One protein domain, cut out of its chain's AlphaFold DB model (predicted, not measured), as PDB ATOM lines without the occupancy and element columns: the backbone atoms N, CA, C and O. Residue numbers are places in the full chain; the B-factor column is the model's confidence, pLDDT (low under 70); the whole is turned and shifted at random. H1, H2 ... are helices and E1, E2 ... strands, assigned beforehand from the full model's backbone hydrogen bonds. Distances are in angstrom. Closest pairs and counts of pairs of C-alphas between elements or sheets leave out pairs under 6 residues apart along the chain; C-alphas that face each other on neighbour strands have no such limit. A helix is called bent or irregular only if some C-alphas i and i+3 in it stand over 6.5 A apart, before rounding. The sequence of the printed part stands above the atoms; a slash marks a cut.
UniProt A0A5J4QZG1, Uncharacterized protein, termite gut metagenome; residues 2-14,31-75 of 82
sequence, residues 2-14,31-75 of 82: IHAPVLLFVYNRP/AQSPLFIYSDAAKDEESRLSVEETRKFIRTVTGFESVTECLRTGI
ATOM      1  N   ILE A   2       8.200  13.463  64.519       65.31
ATOM      2  CA  ILE A   2       8.556  13.541  63.100       65.31
ATOM      3  C   ILE A   2       9.583  12.428  62.869       65.31
ATOM      4  O   ILE A   2      10.661  12.479  63.461       65.31
ATOM      5  N   HIS A   3       9.245  11.384  62.113       79.62
ATOM      6  CA  HIS A   3      10.216  10.344  61.766       79.62
ATOM      7  C   HIS A   3      11.103  10.823  60.616       79.62
ATOM      8  O   HIS A   3      10.701  11.675  59.823       79.62
ATOM      9  N   ALA A   4      12.337  10.321  60.559       88.88
ATOM     10  CA  ALA A   4      13.325  10.803  59.603       88.88
ATOM     11  C   ALA A   4      12.916  10.425  58.165       88.88
ATOM     12  O   ALA A   4      12.772   9.235  57.879       88.88
ATOM     13  N   PRO A   5      12.746  11.399  57.254       94.69
ATOM     14  CA  PRO A   5      12.459  11.099  55.861       94.69
ATOM     15  C   PRO A   5      13.661  10.423  55.193       94.69
ATOM     16  O   PRO A   5      14.816  10.746  55.479       94.69
ATOM     17  N   VAL A   6      13.382   9.507  54.268       96.25
ATOM     18  CA  VAL A   6      14.389   8.808  53.465       96.25
ATOM     19  C   VAL A   6      14.375   9.374  52.051       96.25
ATOM     20  O   VAL A   6      13.325   9.454  51.418       96.25
ATOM     21  N   LEU A   7      15.548   9.745  51.544       97.31
ATOM     22  CA  LEU A   7      15.743  10.185  50.165       97.31
ATOM     23  C   LEU A   7      16.561   9.133  49.410       97.31
ATOM     24  O   LEU A   7      17.689   8.833  49.799       97.31
ATOM     25  N   LEU A   8      15.998   8.578  48.336       97.44
ATOM     26  CA  LEU A   8      16.616   7.536  47.521       97.44
ATOM     27  C   LEU A   8      16.786   8.008  46.073       97.44
ATOM     28  O   LEU A   8      15.807   8.271  45.377       97.44
ATOM     29  N   PHE A   9      18.030   8.057  45.599       97.38
ATOM     30  CA  PHE A   9      18.343   8.313  44.193       97.38
ATOM     31  C   PHE A   9      18.484   6.996  43.432       97.38
ATOM     32  O   PHE A   9      19.216   6.101  43.855       97.38
ATOM     33  N   VAL A  10      17.796   6.882  42.297       97.00
ATOM     34  CA  VAL A  10      17.784   5.674  41.465       97.00
ATOM     35  C   VAL A  10      18.044   6.006  39.999       97.00
ATOM     36  O   VAL A  10      17.678   7.073  39.507       97.00
ATOM     37  N   TYR A  11      18.655   5.063  39.281       96.31
ATOM     38  CA  TYR A  11      18.977   5.232  37.864       96.31
ATOM     39  C   TYR A  11      18.749   3.949  37.050       96.31
ATOM     40  O   TYR A  11      17.607   3.546  36.873       96.31
ATOM     41  N   ASN A  12      19.809   3.303  36.556       95.88
ATOM     42  CA  ASN A  12      19.756   2.211  35.579       95.88
ATOM     43  C   ASN A  12      20.155   0.844  36.170       95.88
ATOM     44  O   ASN A  12      20.658  -0.023  35.462       95.88
ATOM     45  N   ARG A  13      19.977   0.648  37.483       96.50
ATOM     46  CA  ARG A  13      20.378  -0.578  38.197       96.50
ATOM     47  C   ARG A  13      19.174  -1.250  38.871       96.50
ATOM     48  O   ARG A  13      19.125  -1.277  40.101       96.50
ATOM     49  N   PRO A  14      18.222  -1.813  38.106       96.44
ATOM     50  CA  PRO A  14      16.944  -2.284  38.645       96.44
ATOM     51  C   PRO A  14      17.115  -3.320  39.764       96.44
ATOM     52  O   PRO A  14      16.516  -3.169  40.824       96.44
ATOM     53  N   ALA A  31       7.645   1.849  58.036       96.56
ATOM     54  CA  ALA A  31       6.218   2.175  57.935       96.56
ATOM     55  C   ALA A  31       5.827   3.539  58.536       96.56
ATOM     56  O   ALA A  31       4.699   3.987  58.362       96.56
ATOM     57  N   GLN A  32       6.737   4.181  59.267       96.00
ATOM     58  CA  GLN A  32       6.525   5.478  59.903       96.00
ATOM     59  C   GLN A  32       7.374   6.583  59.272       96.00
ATOM     60  O   GLN A  32       7.314   7.708  59.744       96.00
ATOM     61  N   SER A  33       8.186   6.262  58.261       95.81
ATOM     62  CA  SER A  33       9.106   7.196  57.616       95.81
ATOM     63  C   SER A  33       8.620   7.512  56.196       95.81
ATOM     64  O   SER A  33       8.349   6.573  55.440       95.81
ATOM     65  N   PRO A  34       8.535   8.789  55.788       96.69
ATOM     66  CA  PRO A  34       8.280   9.154  54.396       96.69
ATOM     67  C   PRO A  34       9.456   8.752  53.497       96.69
ATOM     68  O   PRO A  34      10.612   8.969  53.863       96.69
ATOM     69  N   LEU A  35       9.174   8.221  52.307       97.75
ATOM     70  CA  LEU A  35      10.177   7.902  51.290       97.75
ATOM     71  C   LEU A  35      10.011   8.798  50.057       97.75
ATOM     72  O   LEU A  35       8.958   8.825  49.423       97.75
ATOM     73  N   PHE A  36      11.093   9.464  49.666       97.94
ATOM     74  CA  PHE A  36      11.199  10.233  48.430       97.94
ATOM     75  C   PHE A  36      12.144   9.519  47.469       97.94
ATOM     76  O   PHE A  36      13.303   9.275  47.808       97.94
ATOM     77  N   ILE A  37      11.671   9.199  46.266       98.12
ATOM     78  CA  ILE A  37      12.459   8.493  45.253       98.12
ATOM     79  C   ILE A  37      12.691   9.414  44.060       98.12
ATOM     80  O   ILE A  37      11.758   9.745  43.330       98.12
ATOM     81  N   TYR A  38      13.943   9.789  43.824       97.44
ATOM     82  CA  TYR A  38      14.339  10.581  42.664       97.44
ATOM     83  C   TYR A  38      14.910   9.671  41.586       97.44
ATOM     84  O   TYR A  38      15.903   8.978  41.808       97.44
ATOM     85  N   SER A  39      14.287   9.690  40.409       95.94
ATOM     86  CA  SER A  39      14.772   8.968  39.237       95.94
ATOM     87  C   SER A  39      15.128   9.943  38.130       95.94
ATOM     88  O   SER A  39      14.270  10.656  37.599       95.94
ATOM     89  N   ASP A  40      16.396   9.920  37.739       93.25
ATOM     90  CA  ASP A  40      16.878  10.655  36.579       93.25
ATOM     91  C   ASP A  40      16.461   9.986  35.268       93.25
ATOM     92  O   ASP A  40      16.025   8.830  35.233       93.25
ATOM     93  N   ALA A  41      16.502  10.747  34.179       91.44
ATOM     94  CA  ALA A  41      16.186  10.237  32.853       91.44
ATOM     95  C   ALA A  41      17.396   9.552  32.216       91.44
ATOM     96  O   ALA A  41      18.539   9.836  32.564       91.44
ATOM     97  N   ALA A  42      17.154   8.646  31.270       90.75
ATOM     98  CA  ALA A  42      18.238   7.999  30.544       90.75
ATOM     99  C   ALA A  42      19.113   9.044  29.826       90.75
ATOM    100  O   ALA A  42      18.604  10.019  29.267       90.75
ATOM    101  N   LYS A  43      20.432   8.842  29.878       90.44
ATOM    102  CA  LYS A  43      21.409   9.707  29.200       90.44
ATOM    103  C   LYS A  43      21.630   9.279  27.744       90.44
ATOM    104  O   LYS A  43      22.028  10.086  26.918       90.44
ATOM    105  N   ASP A  44      21.373   8.005  27.455       89.75
ATOM    106  CA  ASP A  44      21.553   7.346  26.168       89.75
ATOM    107  C   ASP A  44      20.510   6.229  25.987       89.75
ATOM    108  O   ASP A  44      19.761   5.880  26.905       89.75
ATOM    109  N   GLU A  45      20.460   5.683  24.774       89.69
ATOM    110  CA  GLU A  45      19.527   4.621  24.398       89.69
ATOM    111  C   GLU A  45      19.826   3.297  25.123       89.69
ATOM    112  O   GLU A  45      18.903   2.568  25.479       89.69
ATOM    113  N   GLU A  46      21.101   3.021  25.422       92.44
ATOM    114  CA  GLU A  46      21.532   1.828  26.165       92.44
ATOM    115  C   GLU A  46      20.952   1.815  27.587       92.44
ATOM    116  O   GLU A  46      20.455   0.796  28.066       92.44
ATOM    117  N   SER A  47      20.930   2.972  28.250       92.56
ATOM    118  CA  SER A  47      20.380   3.111  29.600       92.56
ATOM    119  C   SER A  47      18.850   3.158  29.624       92.56
ATOM    120  O   SER A  47      18.265   3.014  30.700       92.56
ATOM    121  N   ARG A  48      18.180   3.368  28.479       92.88
ATOM    122  CA  ARG A  48      16.728   3.610  28.416       92.88
ATOM    123  C   ARG A  48      15.927   2.477  29.041       92.88
ATOM    124  O   ARG A  48      15.084   2.740  29.899       92.88
ATOM    125  N   LEU A  49      16.229   1.236  28.663       95.44
ATOM    126  CA  LEU A  49      15.506   0.061  29.151       95.44
ATOM    127  C   LEU A  49      15.670  -0.114  30.662       95.44
ATOM    128  O   LEU A  49      14.678  -0.199  31.380       95.44
ATOM    129  N   SER A  50      16.899  -0.073  31.179       96.19
ATOM    130  CA  SER A  50      17.148  -0.275  32.611       96.19
ATOM    131  C   SER A  50      16.620   0.868  33.489       96.19
ATOM    132  O   SER A  50      16.207   0.636  34.629       96.19
ATOM    133  N   VAL A  51      16.600   2.106  32.978       95.75
ATOM    134  CA  VAL A  51      15.925   3.231  33.648       95.75
ATOM    135  C   VAL A  51      14.412   3.017  33.652       95.75
ATOM    136  O   VAL A  51      13.770   3.234  34.680       95.75
ATOM    137  N   GLU A  52      13.822   2.561  32.546       95.44
ATOM    138  CA  GLU A  52      12.388   2.274  32.471       95.44
ATOM    139  C   GLU A  52      11.980   1.139  33.421       95.44
ATOM    140  O   GLU A  52      10.986   1.268  34.133       95.44
ATOM    141  N   GLU A  53      12.762   0.062  33.494       97.50
ATOM    142  CA  GLU A  53      12.567  -1.036  34.449       97.50
ATOM    143  C   GLU A  53      12.648  -0.550  35.896       97.50
ATOM    144  O   GLU A  53      11.775  -0.856  36.709       97.50
ATOM    145  N   THR A  54      13.647   0.279  36.207       97.25
ATOM    146  CA  THR A  54      13.773   0.903  37.527       97.25
ATOM    147  C   THR A  54      12.537   1.748  37.842       97.25
ATOM    148  O   THR A  54      11.955   1.617  38.917       97.25
ATOM    149  N   ARG A  55      12.068   2.562  36.887       96.06
ATOM    150  CA  ARG A  55      10.863   3.395  37.040       96.06
ATOM    151  C   ARG A  55       9.581   2.575  37.186       96.06
ATOM    152  O   ARG A  55       8.688   2.975  37.929       96.06
ATOM    153  N   LYS A  56       9.473   1.439  36.495       97.25
ATOM    154  CA  LYS A  56       8.366   0.487  36.663       97.25
ATOM    155  C   LYS A  56       8.360  -0.078  38.078       97.25
ATOM    156  O   LYS A  56       7.310  -0.074  38.708       97.25
ATOM    157  N   PHE A  57       9.519  -0.484  38.594       98.00
ATOM    158  CA  PHE A  57       9.630  -1.025  39.945       98.00
ATOM    159  C   PHE A  57       9.302   0.010  41.028       98.00
ATOM    160  O   PHE A  57       8.471  -0.276  41.887       98.00
ATOM    161  N   ILE A  58       9.873   1.222  40.986       97.19
ATOM    162  CA  ILE A  58       9.670   2.213  42.065       97.19
ATOM    163  C   ILE A  58       8.200   2.622  42.249       97.19
ATOM    164  O   ILE A  58       7.796   2.930  43.363       97.19
ATOM    165  N   ARG A  59       7.379   2.545  41.191       97.12
ATOM    166  CA  ARG A  59       5.924   2.795  41.249       97.12
ATOM    167  C   ARG A  59       5.144   1.731  42.021       97.12
ATOM    168  O   ARG A  59       3.990   1.949  42.364       97.12
ATOM    169  N   THR A  60       5.748   0.570  42.259       97.88
ATOM    170  CA  THR A  60       5.148  -0.524  43.040       97.88
ATOM    171  C   THR A  60       5.558  -0.496  44.513       97.88
ATOM    172  O   THR A  60       5.092  -1.322  45.298       97.88
ATOM    173  N   VAL A  61       6.437   0.432  44.904       98.12
ATOM    174  CA  VAL A  61       6.997   0.486  46.256       98.12
ATOM    175  C   VAL A  61       5.932   0.912  47.259       98.12
ATOM    176  O   VAL A  61       5.239   1.908  47.088       98.12
ATOM    177  N   THR A  62       5.831   0.139  48.334       97.50
ATOM    178  CA  THR A  62       4.916   0.347  49.463       97.50
ATOM    179  C   THR A  62       5.646   0.016  50.772       97.50
ATOM    180  O   THR A  62       6.839  -0.288  50.752       97.50
ATOM    181  N   GLY A  63       4.973   0.084  51.925       96.44
ATOM    182  CA  GLY A  63       5.581  -0.259  53.224       96.44
ATOM    183  C   GLY A  63       6.324   0.891  53.919       96.44
ATOM    184  O   GLY A  63       7.016   0.659  54.908       96.44
ATOM    185  N   PHE A  64       6.150   2.116  53.422       97.31
ATOM    186  CA  PHE A  64       6.583   3.368  54.045       97.31
ATOM    187  C   PHE A  64       5.362   4.180  54.493       97.31
ATOM    188  O   PHE A  64       4.246   3.861  54.083       97.31
ATOM    189  N   GLU A  65       5.554   5.231  55.296       96.56
ATOM    190  CA  GLU A  65       4.445   6.128  55.681       96.56
ATOM    191  C   GLU A  65       3.797   6.764  54.442       96.56
ATOM    192  O   GLU A  65       2.578   6.845  54.316       96.56
ATOM    193  N   SER A  66       4.638   7.192  53.502       96.88
ATOM    194  CA  SER A  66       4.254   7.666  52.178       96.88
ATOM    195  C   SER A  66       5.398   7.412  51.202       96.88
ATOM    196  O   SER A  66       6.557   7.294  51.608       96.88
ATOM    197  N   VAL A  67       5.076   7.317  49.914       97.69
ATOM    198  CA  VAL A  67       6.061   7.208  48.836       97.69
ATOM    199  C   VAL A  67       5.777   8.325  47.843       97.69
ATOM    200  O   VAL A  67       4.646   8.471  47.392       97.69
ATOM    201  N   THR A  68       6.788   9.141  47.553       97.62
ATOM    202  CA  THR A  68       6.716  10.215  46.557       97.62
ATOM    203  C   THR A  68       7.806  10.015  45.516       97.62
ATOM    204  O   THR A  68       8.995  10.115  45.826       97.62
ATOM    205  N   GLU A  69       7.420   9.767  44.270       94.94
ATOM    206  CA  GLU A  69       8.342   9.728  43.144       94.94
ATOM    207  C   GLU A  69       8.546  11.108  42.499       94.94
ATOM    208  O   GLU A  69       7.614  11.858  42.220       94.94
ATOM    209  N   CYS A  70       9.803  11.434  42.216       93.81
ATOM    210  CA  CYS A  70      10.214  12.617  41.472       93.81
ATOM    211  C   CYS A  70      10.967  12.154  40.226       93.81
ATOM    212  O   CYS A  70      12.150  11.808  40.266       93.81
ATOM    213  N   LEU A  71      10.241  12.083  39.111       92.56
ATOM    214  CA  LEU A  71      10.762  11.587  37.843       92.56
ATOM    215  C   LEU A  71      11.211  12.762  36.982       92.56
ATOM    216  O   LEU A  71      10.394  13.595  36.591       92.56
ATOM    217  N   ARG A  72      12.494  12.802  36.620       87.12
ATOM    218  CA  ARG A  72      12.952  13.750  35.604       87.12
ATOM    219  C   ARG A  72      12.386  13.351  34.241       87.12
ATOM    220  O   ARG A  72      12.460  12.177  33.855       87.12
ATOM    221  N   THR A  73      11.846  14.327  33.520       75.00
ATOM    222  CA  THR A  73      11.328  14.177  32.153       75.00
ATOM    223  C   THR A  73      12.290  14.872  31.183       75.00
ATOM    224  O   THR A  73      12.681  16.009  31.434       75.00
ATOM    225  N   GLY A  74      12.686  14.193  30.098       68.00
ATOM    226  CA  GLY A  74      13.634  14.690  29.079       68.00
ATOM    227  C   GLY A  74      14.987  13.967  29.089       68.00
ATOM    228  O   GLY A  74      15.351  13.387  30.100       68.00
ATOM    229  N   ILE A  75      15.726  13.970  27.976       61.03
ATOM    230  CA  ILE A  75      17.073  13.369  27.892       61.03
ATOM    231  C   ILE A  75      18.057  14.240  28.682       61.03
ATOM    232  O   ILE A  75      17.979  15.470  28.630       61.03
TER     233      ILE A  75
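What this domain is: This is residues 2 to 14 and 31 to 75 of the 82 residues of an uncharacterized protein of termite gut metagenome (UniProt A0A5J4QZG1). A small wall of three parallel strands, E1, E2 and E3 side by side, has one helix, H1, partly covering one face, while the other face is bare of named elements. H1 runs nearly in line with E2 and is over the sheet with its residues 51 to 58; strands and helix lie lengthwise in a narrow rod spanning 41 by 16 by 15 A. The printed part has 58 residues, with E1, E2, H1 and E3 in chain order, sheet order E1 E2 E3, and a mixed class of helices and strands. It is only just compact, close to loose, with a radius of gyration of the C-alphas of 12.3 A.

How they stand to each other: The inner strand E2, residues 34 to 39, is parallel to edge strand E1, residues 6 to 10, at 18 degrees, with N 8 and O 36 within hydrogen-bond range at 2.8 A. E2 is also parallel to edge strand E3, residues 66 to 71, at 16 degrees, with N 70 and O 37 at 2.8 A. H1, residues 45 to 58, is on the sheet at a height of 9.2 A. It lies over E2 and runs along the strands, at 9 degrees to E2 on the local plane; their closest C-alphas, of Ser 39 and Arg 55, are 7.2 A apart. E2, H1 and E3 form a strand-helix-strand unit, two parallel neighbour strands with a helix between, with a right-handed crossover. In H1, 8 of 10 O i to N i+4 pairs are within hydrogen-bond range.

Where its parts are: E2 is 16.5 A long, E3 16.2 A and E1 12.9 A, from C-alpha 6 at (14.389, 8.808, 53.465). H1 is 20.4 A long and only just irregular: C-alphas 46 and 49 are 7.0 A apart. E3 ends at C-alpha 71, (10.762, 11.587, 37.843).

The domain as a whole: The C-alphas of Ile 2 and Glu 45, the two farthest apart, are 41.2 A apart. Residues 15 to 30 are not printed, and C-alphas 14 and 31 are 22.5 A apart across this cut. No link printed whole is long. Mean pLDDT of the printed part is 93.2; residues 2, 74 and 75 are under 70.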